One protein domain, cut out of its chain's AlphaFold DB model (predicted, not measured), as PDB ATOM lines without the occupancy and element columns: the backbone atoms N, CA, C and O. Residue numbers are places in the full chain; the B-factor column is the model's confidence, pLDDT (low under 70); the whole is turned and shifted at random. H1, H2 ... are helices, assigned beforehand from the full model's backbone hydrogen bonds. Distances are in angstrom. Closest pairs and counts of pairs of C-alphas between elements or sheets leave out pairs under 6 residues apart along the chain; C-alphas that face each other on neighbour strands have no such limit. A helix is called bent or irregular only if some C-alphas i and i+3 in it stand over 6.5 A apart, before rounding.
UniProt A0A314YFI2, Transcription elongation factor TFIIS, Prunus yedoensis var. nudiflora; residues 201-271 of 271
ATOM      1  N   LEU A 201      34.884 -52.998 -10.419       86.44
ATOM      2  CA  LEU A 201      36.125 -52.682  -9.734       86.44
ATOM      3  C   LEU A 201      36.610 -53.901  -8.943       86.44
ATOM      4  O   LEU A 201      35.828 -54.628  -8.336       86.44
ATOM      5  N   THR A 202      37.925 -54.104  -8.927       82.69
ATOM      6  CA  THR A 202      38.588 -55.169  -8.154       82.69
ATOM      7  C   THR A 202      39.208 -54.660  -6.852       82.69
ATOM      8  O   THR A 202      39.647 -55.454  -6.025       82.69
ATOM      9  N   SER A 203      39.269 -53.339  -6.661       86.38
ATOM     10  CA  SER A 203      39.876 -52.700  -5.492       86.38
ATOM     11  C   SER A 203      39.124 -51.434  -5.082       86.38
ATOM     12  O   SER A 203      38.517 -50.748  -5.906       86.38
ATOM     13  N   MET A 204      39.154 -51.143  -3.781       90.31
ATOM     14  CA  MET A 204      38.462 -50.004  -3.184       90.31
ATOM     15  C   MET A 204      39.065 -48.667  -3.638       90.31
ATOM     16  O   MET A 204      40.265 -48.437  -3.478       90.31
ATOM     17  N   ILE A 205      38.220 -47.746  -4.113       90.00
ATOM     18  CA  ILE A 205      38.632 -46.368  -4.410       90.00
ATOM     19  C   ILE A 205      38.777 -45.597  -3.093       90.00
ATOM     20  O   ILE A 205      37.789 -45.348  -2.396       90.00
ATOM     21  N   LYS A 206      40.006 -45.185  -2.777       88.50
ATOM     22  CA  LYS A 206      40.320 -44.358  -1.602       88.50
ATOM     23  C   LYS A 206      39.869 -42.906  -1.788       88.50
ATOM     24  O   LYS A 206      39.856 -42.382  -2.899       88.50
ATOM     25  N   SER A 207      39.497 -42.265  -0.690       85.69
ATOM     26  CA  SER A 207      39.002 -40.882  -0.604       85.69
ATOM     27  C   SER A 207      40.048 -39.878  -0.114       85.69
ATOM     28  O   SER A 207      39.792 -38.677  -0.144       85.69
ATOM     29  N   ASN A 208      41.211 -40.364   0.333       87.19
ATOM     30  CA  ASN A 208      42.219 -39.629   1.114       87.19
ATOM     31  C   ASN A 208      41.760 -39.214   2.529       87.19
ATOM     32  O   ASN A 208      42.495 -38.518   3.225       87.19
ATOM     33  N   ASP A 209      40.598 -39.690   2.990       90.50
ATOM     34  CA  ASP A 209      40.127 -39.567   4.370       90.50
ATOM     35  C   ASP A 209      39.961 -40.972   4.977       90.50
ATOM     36  O   ASP A 209      39.172 -41.798   4.514       90.50
ATOM     37  N   THR A 210      40.712 -41.254   6.042       91.25
ATOM     38  CA  THR A 210      40.739 -42.570   6.701       91.25
ATOM     39  C   THR A 210      39.393 -42.967   7.323       91.25
ATOM     40  O   THR A 210      39.068 -44.156   7.390       91.25
ATOM     41  N   ALA A 211      38.589 -42.005   7.786       89.62
ATOM     42  CA  ALA A 211      37.270 -42.280   8.350       89.62
ATOM     43  C   ALA A 211      36.255 -42.599   7.243       89.62
ATOM     44  O   ALA A 211      35.469 -43.538   7.393       89.62
ATOM     45  N   ARG A 212      36.310 -41.874   6.119       92.75
ATOM     46  CA  ARG A 212      35.507 -42.149   4.918       92.75
ATOM     47  C   ARG A 212      35.863 -43.500   4.297       92.75
ATOM     48  O   ARG A 212      34.975 -44.312   4.050       92.75
ATOM     49  N   ASP A 213      37.152 -43.807   4.149       94.44
ATOM     50  CA  ASP A 213      37.624 -45.094   3.616       94.44
ATOM     51  C   ASP A 213      37.197 -46.284   4.490       94.44
ATOM     52  O   ASP A 213      36.831 -47.339   3.966       94.44
ATOM     53  N   ARG A 214      37.140 -46.108   5.818       93.50
ATOM     54  CA  ARG A 214      36.572 -47.112   6.730       93.50
ATOM     55  C   ARG A 214      35.076 -47.346   6.482       93.50
ATOM     56  O   ARG A 214      34.648 -48.498   6.477       93.50
ATOM     57  N   VAL A 215      34.292 -46.287   6.259       93.12
ATOM     58  CA  VAL A 215      32.858 -46.405   5.931       93.12
ATOM     59  C   VAL A 215      32.665 -47.113   4.588       93.12
ATOM     60  O   VAL A 215      31.853 -48.033   4.510       93.12
ATOM     61  N   ARG A 216      33.462 -46.778   3.560       95.50
ATOM     62  CA  ARG A 216      33.458 -47.493   2.269       95.50
ATOM     63  C   ARG A 216      33.743 -48.982   2.440       95.50
ATOM     64  O   ARG A 216      33.033 -49.799   1.864       95.50
ATOM     65  N   GLY A 217      34.738 -49.334   3.258       95.00
ATOM     66  CA  GLY A 217      35.068 -50.723   3.590       95.00
ATOM     67  C   GLY A 217      33.892 -51.487   4.203       95.00
ATOM     68  O   GLY A 217      33.540 -52.555   3.706       95.00
ATOM     69  N   MET A 218      33.243 -50.913   5.222       95.62
ATOM     70  CA  MET A 218      32.079 -51.522   5.884       95.62
ATOM     71  C   MET A 218      30.879 -51.685   4.939       95.62
ATOM     72  O   MET A 218      30.243 -52.737   4.929       95.62
ATOM     73  N   LEU A 219      30.584 -50.664   4.125       96.12
ATOM     74  CA  LEU A 219      29.506 -50.724   3.134       96.12
ATOM     75  C   LEU A 219      29.779 -51.797   2.081       96.12
ATOM     76  O   LEU A 219      28.895 -52.594   1.786       96.12
ATOM     77  N   HIS A 220      30.999 -51.861   1.546       96.12
ATOM     78  CA  HIS A 220      31.387 -52.891   0.585       96.12
ATOM     79  C   HIS A 220      31.276 -54.301   1.173       96.12
ATOM     80  O   HIS A 220      30.735 -55.181   0.509       96.12
ATOM     81  N   GLU A 221      31.744 -54.520   2.406       95.62
ATOM     82  CA  GLU A 221      31.652 -55.835   3.048       95.62
ATOM     83  C   GLU A 221      30.192 -56.299   3.173       95.62
ATOM     84  O   GLU A 221      29.876 -57.425   2.791       95.62
ATOM     85  N   ALA A 222      29.289 -55.425   3.629       95.62
ATOM     86  CA  ALA A 222      27.861 -55.727   3.686       95.62
ATOM     87  C   ALA A 222      27.275 -55.989   2.285       95.62
ATOM     88  O   ALA A 222      26.671 -57.032   2.045       95.62
ATOM     89  N   LEU A 223      27.513 -55.084   1.328       95.44
ATOM     90  CA  LEU A 223      26.971 -55.166  -0.034       95.44
ATOM     91  C   LEU A 223      27.483 -56.387  -0.815       95.44
ATOM     92  O   LEU A 223      26.755 -56.923  -1.646       95.44
ATOM     93  N   SER A 224      28.698 -56.865  -0.531       94.19
ATOM     94  CA  SER A 224      29.267 -58.077  -1.140       94.19
ATOM     95  C   SER A 224      28.566 -59.380  -0.740       94.19
ATOM     96  O   SER A 224      28.731 -60.385  -1.430       94.19
ATOM     97  N   LYS A 225      27.774 -59.370   0.342       94.69
ATOM     98  CA  LYS A 225      27.030 -60.539   0.842       94.69
ATOM     99  C   LYS A 225      25.573 -60.559   0.369       94.69
ATOM    100  O   LYS A 225      24.970 -61.624   0.334       94.69
ATOM    101  N   VAL A 226      25.032 -59.424  -0.088       93.69
ATOM    102  CA  VAL A 226      23.620 -59.280  -0.505       93.69
ATOM    103  C   VAL A 226      23.223 -60.260  -1.618       93.69
ATOM    104  O   VAL A 226      22.087 -60.717  -1.643       93.69
ATOM    105  N   SER A 227      24.140 -60.651  -2.509       90.44
ATOM    106  CA  SER A 227      23.865 -61.664  -3.545       90.44
ATOM    107  C   SER A 227      23.593 -63.072  -3.002       90.44
ATOM    108  O   SER A 227      23.056 -63.896  -3.735       90.44
ATOM    109  N   GLN A 228      23.949 -63.352  -1.744       90.50
ATOM    110  CA  GLN A 228      23.693 -64.626  -1.058       90.50
ATOM    111  C   GLN A 228      22.349 -64.622  -0.310       90.50
ATOM    112  O   GLN A 228      21.831 -65.684   0.017       90.50
ATOM    113  N   GLU A 229      21.795 -63.435  -0.044       92.19
ATOM    114  CA  GLU A 229      20.540 -63.222   0.694       92.19
ATOM    115  C   GLU A 229      19.371 -62.803  -0.220       92.19
ATOM    116  O   GLU A 229      18.219 -62.792   0.209       92.19
ATOM    117  N   ALA A 230      19.648 -62.431  -1.474       90.56
ATOM    118  CA  ALA A 230      18.642 -61.965  -2.423       90.56
ATOM    119  C   ALA A 230      17.771 -63.106  -2.974       90.56
ATOM    120  O   ALA A 230      18.288 -64.125  -3.430       90.56
ATOM    121  N   ASP A 231      16.453 -62.880  -3.039       93.19
ATOM    122  CA  ASP A 231      15.528 -63.753  -3.771       93.19
ATOM    123  C   ASP A 231      15.992 -63.955  -5.224       93.19
ATOM    124  O   ASP A 231      16.416 -63.005  -5.891       93.19
ATOM    125  N   GLU A 232      15.784 -65.158  -5.769       91.50
ATOM    126  CA  GLU A 232      16.131 -65.521  -7.156       91.50
ATOM    127  C   GLU A 232      15.612 -64.506  -8.193       91.50
ATOM    128  O   GLU A 232      16.280 -64.212  -9.180       91.50
ATOM    129  N   ARG A 233      14.448 -63.893  -7.930       93.44
ATOM    130  CA  ARG A 233      13.816 -62.865  -8.780       93.44
ATOM    131  C   ARG A 233      14.645 -61.586  -8.941       93.44
ATOM    132  O   ARG A 233      14.443 -60.855  -9.906       93.44
ATOM    133  N   PHE A 234      15.529 -61.293  -7.989       90.88
ATOM    134  CA  PHE A 234      16.395 -60.112  -7.983       90.88
ATOM    135  C   PHE A 234      17.878 -60.457  -8.157       90.88
ATOM    136  O   PHE A 234      18.686 -59.542  -8.337       90.88
ATOM    137  N   ALA A 235      18.236 -61.746  -8.149       90.88
ATOM    138  CA  ALA A 235      19.614 -62.220  -8.224       90.88
ATOM    139  C   ALA A 235      20.381 -61.612  -9.408       90.88
ATOM    140  O   ALA A 235      21.484 -61.114  -9.211       90.88
ATOM    141  N   ASP A 236      19.791 -61.547 -10.605       91.44
ATOM    142  CA  ASP A 236      20.434 -60.950 -11.787       91.44
ATOM    143  C   ASP A 236      20.768 -59.460 -11.605       91.44
ATOM    144  O   ASP A 236      21.851 -59.011 -11.982       91.44
ATOM    145  N   TYR A 237      19.881 -58.682 -10.977       90.06
ATOM    146  CA  TYR A 237      20.095 -57.251 -10.725       90.06
ATOM    147  C   TYR A 237      21.175 -57.009  -9.661       90.06
ATOM    148  O   TYR A 237      22.027 -56.125  -9.811       90.06
ATOM    149  N   VAL A 238      21.178 -57.817  -8.596       92.00
ATOM    150  CA  VAL A 238      22.199 -57.762  -7.539       92.00
ATOM    151  C   VAL A 238      23.553 -58.232  -8.084       92.00
ATOM    152  O   VAL A 238      24.564 -57.560  -7.887       92.00
ATOM    153  N   ASN A 239      23.580 -59.312  -8.866       90.81
ATOM    154  CA  ASN A 239      24.791 -59.843  -9.494       90.81
ATOM    155  C   ASN A 239      25.322 -58.958 -10.629       90.81
ATOM    156  O   ASN A 239      26.530 -58.958 -10.866       90.81
ATOM    157  N   ALA A 240      24.488 -58.165 -11.303       92.25
ATOM    158  CA  ALA A 240      24.944 -57.135 -12.240       92.25
ATOM    159  C   ALA A 240      25.590 -55.930 -11.530       92.25
ATOM    160  O   ALA A 240      26.415 -55.234 -12.124       92.25
ATOM    161  N   SER A 241      25.252 -55.693 -10.260       92.19
ATOM    162  CA  SER A 241      25.767 -54.564  -9.485       92.19
ATOM    163  C   SER A 241      27.237 -54.746  -9.078       92.19
ATOM    164  O   SER A 241      27.764 -55.859  -8.972       92.19
ATOM    165  N   ASP A 242      27.916 -53.620  -8.852       94.88
ATOM    166  CA  ASP A 242      29.285 -53.551  -8.332       94.88
ATOM    167  C   ASP A 242      29.245 -53.049  -6.873       94.88
ATOM    168  O   ASP A 242      28.998 -51.856  -6.654       94.88
ATOM    169  N   PRO A 243      29.494 -53.921  -5.875       94.88
ATOM    170  CA  PRO A 243      29.476 -53.549  -4.461       94.88
ATOM    171  C   PRO A 243      30.442 -52.413  -4.095       94.88
ATOM    172  O   PRO A 243      30.135 -51.631  -3.198       94.88
ATOM    173  N   ILE A 244      31.584 -52.280  -4.784       95.44
ATOM    174  CA  ILE A 244      32.557 -51.207  -4.532       95.44
ATOM    175  C   ILE A 244      31.987 -49.874  -5.013       95.44
ATOM    176  O   ILE A 244      32.030 -48.887  -4.279       95.44
ATOM    177  N   ARG A 245      31.418 -49.828  -6.224       94.81
ATOM    178  CA  ARG A 245      30.825 -48.587  -6.755       94.81
ATOM    179  C   ARG A 245      29.620 -48.146  -5.933       94.81
ATOM    180  O   ARG A 245      29.541 -46.970  -5.594       94.81
ATOM    181  N   VAL A 246      28.742 -49.075  -5.544       96.00
ATOM    182  CA  VAL A 246      27.605 -48.763  -4.662       96.00
ATOM    183  C   VAL A 246      28.099 -48.238  -3.307       96.00
ATOM    184  O   VAL A 246      27.620 -47.198  -2.862       96.00
ATOM    185  N   ALA A 247      29.106 -48.869  -2.690       96.44
ATOM    186  CA  ALA A 247      29.695 -48.390  -1.435       96.44
ATOM    187  C   ALA A 247      30.290 -46.974  -1.550       96.44
ATOM    188  O   ALA A 247      30.043 -46.136  -0.683       96.44
ATOM    189  N   VAL A 248      31.033 -46.681  -2.624       95.56
ATOM    190  CA  VAL A 248      31.615 -45.351  -2.884       95.56
ATOM    191  C   VAL A 248      30.525 -44.297  -3.103       95.56
ATOM    192  O   VAL A 248      30.630 -43.202  -2.550       95.56
ATOM    193  N   THR A 249      29.474 -44.604  -3.869       95.56
ATOM    194  CA  THR A 249      28.361 -43.675  -4.122       95.56
ATOM    195  C   THR A 249      27.560 -43.393  -2.852       95.56
ATOM    196  O   THR A 249      27.365 -42.226  -2.516       95.56
ATOM    197  N   VAL A 250      27.150 -44.431  -2.112       96.12
ATOM    198  CA  VAL A 250      26.393 -44.283  -0.856       96.12
ATOM    199  C   VAL A 250      27.193 -43.492   0.176       96.12
ATOM    200  O   VAL A 250      26.660 -42.572   0.786       96.12
ATOM    201  N   GLU A 251      28.484 -43.794   0.338       94.50
ATOM    202  CA  GLU A 251      29.358 -43.047   1.245       94.50
ATOM    203  C   GLU A 251      29.522 -41.583   0.820       94.50
ATOM    204  O   GLU A 251      29.502 -40.695   1.672       94.50
ATOM    205  N   SER A 252      29.648 -41.314  -0.482       93.31
ATOM    206  CA  SER A 252      29.821 -39.949  -0.986       93.31
ATOM    207  C   SER A 252      28.598 -39.079  -0.703       93.31
ATOM    208  O   SER A 252      28.758 -37.998  -0.143       93.31
ATOM    209  N   VAL A 253      27.395 -39.589  -0.988       95.12
ATOM    210  CA  VAL A 253      26.116 -38.907  -0.708       95.12
ATOM    211  C   VAL A 253      25.891 -38.737   0.800       95.12
ATOM    212  O   VAL A 253      25.449 -37.681   1.253       95.12
ATOM    213  N   LEU A 254      26.241 -39.747   1.605       91.56
ATOM    214  CA  LEU A 254      26.144 -39.678   3.065       91.56
ATOM    215  C   LEU A 254      27.034 -38.563   3.637       91.56
ATOM    216  O   LEU A 254      26.582 -37.784   4.475       91.56
ATOM    217  N   PHE A 255      28.284 -38.470   3.178       90.06
ATOM    218  CA  PHE A 255      29.218 -37.437   3.625       90.06
ATOM    219  C   PHE A 255      28.844 -36.045   3.100       90.06
ATOM    220  O   PHE A 255      29.006 -35.064   3.820       90.06
ATOM    221  N   GLU A 256      28.326 -35.936   1.876       91.38
ATOM    222  CA  GLU A 256      27.858 -34.668   1.305       91.38
ATOM    223  C   GLU A 256      26.706 -34.065   2.121       91.38
ATOM    224  O   GLU A 256      26.730 -32.878   2.441       91.38
ATOM    225  N   HIS A 257      25.732 -34.883   2.534       88.38
ATOM    226  CA  HIS A 257      24.587 -34.399   3.306       88.38
ATOM    227  C   HIS A 257      24.832 -34.293   4.816       88.38
ATOM    228  O   HIS A 257      24.287 -33.389   5.450       88.38
ATOM    229  N   TRP A 258      25.565 -35.230   5.430       84.31
ATOM    230  CA  TRP A 258      25.701 -35.312   6.898       84.31
ATOM    231  C   TRP A 258      27.104 -34.948   7.410       84.31
ATOM    232  O   TRP A 258      27.305 -34.828   8.622       84.31
ATOM    233  N   GLY A 259      28.064 -34.728   6.509       83.12
ATOM    234  CA  GLY A 259      29.446 -34.393   6.835       83.12
ATOM    235  C   GLY A 259      30.238 -35.551   7.444       83.12
ATOM    236  O   GLY A 259      29.844 -36.719   7.427       83.12
ATOM    237  N   GLY A 260      31.391 -35.212   8.022       77.62
ATOM    238  CA  GLY A 260      32.233 -36.173   8.725       77.62
ATOM    239  C   GLY A 260      31.534 -36.762   9.950       77.62
ATOM    240  O   GLY A 260      31.025 -36.037  10.808       77.62
ATOM    241  N   SER A 261      31.589 -38.091  10.090       68.19
ATOM    242  CA  SER A 261      30.953 -38.821  11.200       68.19
ATOM    243  C   SER A 261      31.440 -38.398  12.596       68.19
ATOM    244  O   SER A 261      30.851 -38.797  13.600       68.19
ATOM    245  N   THR A 262      32.523 -37.622  12.688       64.25
ATOM    246  CA  THR A 262      33.123 -37.025  13.891       64.25
ATOM    247  C   THR A 262      32.457 -35.730  14.382       64.25
ATOM    248  O   THR A 262      32.799 -35.284  15.474       64.25
ATOM    249  N   GLY A 263      31.503 -35.147  13.647       60.78
ATOM    250  CA  GLY A 263      30.839 -33.888  14.018       60.78
ATOM    251  C   GLY A 263      29.936 -33.949  15.265       60.78
ATOM    252  O   GLY A 263      29.558 -35.017  15.746       60.78
ATOM    253  N   ALA A 264      29.514 -32.778  15.758       58.59
ATOM    254  CA  ALA A 264      28.771 -32.593  17.019       58.59
ATOM    255  C   ALA A 264      27.393 -33.301  17.123       58.59
ATOM    256  O   ALA A 264      26.744 -33.240  18.164       58.59
ATOM    257  N   GLN A 265      26.935 -33.996  16.077       57.16
ATOM    258  CA  GLN A 265      25.669 -34.741  16.066       57.16
ATOM    259  C   GLN A 265      25.784 -36.177  16.629       57.16
ATOM    260  O   GLN A 265      24.769 -36.868  16.710       57.16
ATOM    261  N   LYS A 266      26.979 -36.625  17.067       57.75
ATOM    262  CA  LYS A 266      27.254 -37.969  17.645       57.75
ATOM    263  C   LYS A 266      26.198 -38.486  18.635       57.75
ATOM    264  O   LYS A 266      25.978 -39.691  18.699       57.75
ATOM    265  N   ALA A 267      25.604 -37.596  19.432       54.38
ATOM    266  CA  ALA A 267      24.682 -37.950  20.510       54.38
ATOM    267  C   ALA A 267      23.222 -38.157  20.063       54.38
ATOM    268  O   ALA A 267      22.456 -38.755  20.806       54.38
ATOM    269  N   LYS A 268      22.813 -37.692  18.873       56.47
ATOM    270  CA  LYS A 268      21.394 -37.721  18.453       56.47
ATOM    271  C   LYS A 268      20.925 -39.050  17.852       56.47
ATOM    272  O   LYS A 268      19.730 -39.228  17.657       56.47
ATOM    273  N   TYR A 269      21.858 -39.952  17.548       55.62
ATOM    274  CA  TYR A 269      21.597 -41.207  16.828       55.62
ATOM    275  C   TYR A 269      22.090 -42.456  17.578       55.62
ATOM    276  O   TYR A 269      22.203 -43.529  16.991       55.62
ATOM    277  N   ARG A 270      22.401 -42.322  18.872       54.22
ATOM    278  CA  ARG A 270      22.580 -43.454  19.788       54.22
ATOM    279  C   ARG A 270      21.343 -43.526  20.679       54.22
ATOM    280  O   ARG A 270      21.212 -42.705  21.584       54.22
ATOM    281  N   LEU A 271      20.451 -44.455  20.344       37.75
ATOM    282  CA  LEU A 271      19.424 -44.979  21.249       37.75
ATOM    283  C   LEU A 271      20.056 -46.050  22.149       37.75
ATOM    284  O   LEU A 271      20.993 -46.720  21.655       37.75
TER     285      LEU A 271
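AT A GLANCE: This is residues 201 to 271 of the 271 residues of the protein "Transcription elongation factor TFIIS" of Prunus yedoensis var. nudiflora (UniProt A0A314YFI2). The longest helix, H4, packs on H1 at a steep angle; H2 and H3 make a small second pair beyond the end of H1 and the start of H4, and residues 263 to 271 stick out as a free tail. The printed part has 71 residues with four named helices, H1 to H4 in order, and no named strand: all helix. It is loose, radius of gyration of the C-alphas 14.2 A, spanning 43 by 31 by 17 A.

IN THESE COORDINATES: H4, residues 243 to 258, is 21.8 A long and ends at C-alpha 258 (25.701, -35.312, 6.898). H1, residues 210 to 223, is 19.8 A long and begins at C-alpha 210 (40.739, -42.570, 6.701). H3 is residues 232 to 240, H2 residues 226 to 229. H3 is irregular: C-alphas 233 and 236 are 7.5 A apart.

HOW THE PARTS SIT: H4 and H1 touch, closest at the C-alphas of Ala 247 and Leu 219, 5.1 A, with a steep tilt of 49 degrees, opposite ways. H2 and H3 touch, closest at the C-alphas of Ser 227 and Val 238, 5.8 A. H3 and H4 are apart; H1 and H2 meet only through their link. Every O i to N i+4 pair is within hydrogen-bond range in H1 and H4, 3 of 5 in H3; H2 is too short for one.

THE WHOLE: The farthest C-alphas, of Glu 232 and Ala 264, are 42.8 A apart. The printed part has no cut, and the three links are tight. Residues 261 to 271 are under pLDDT 70.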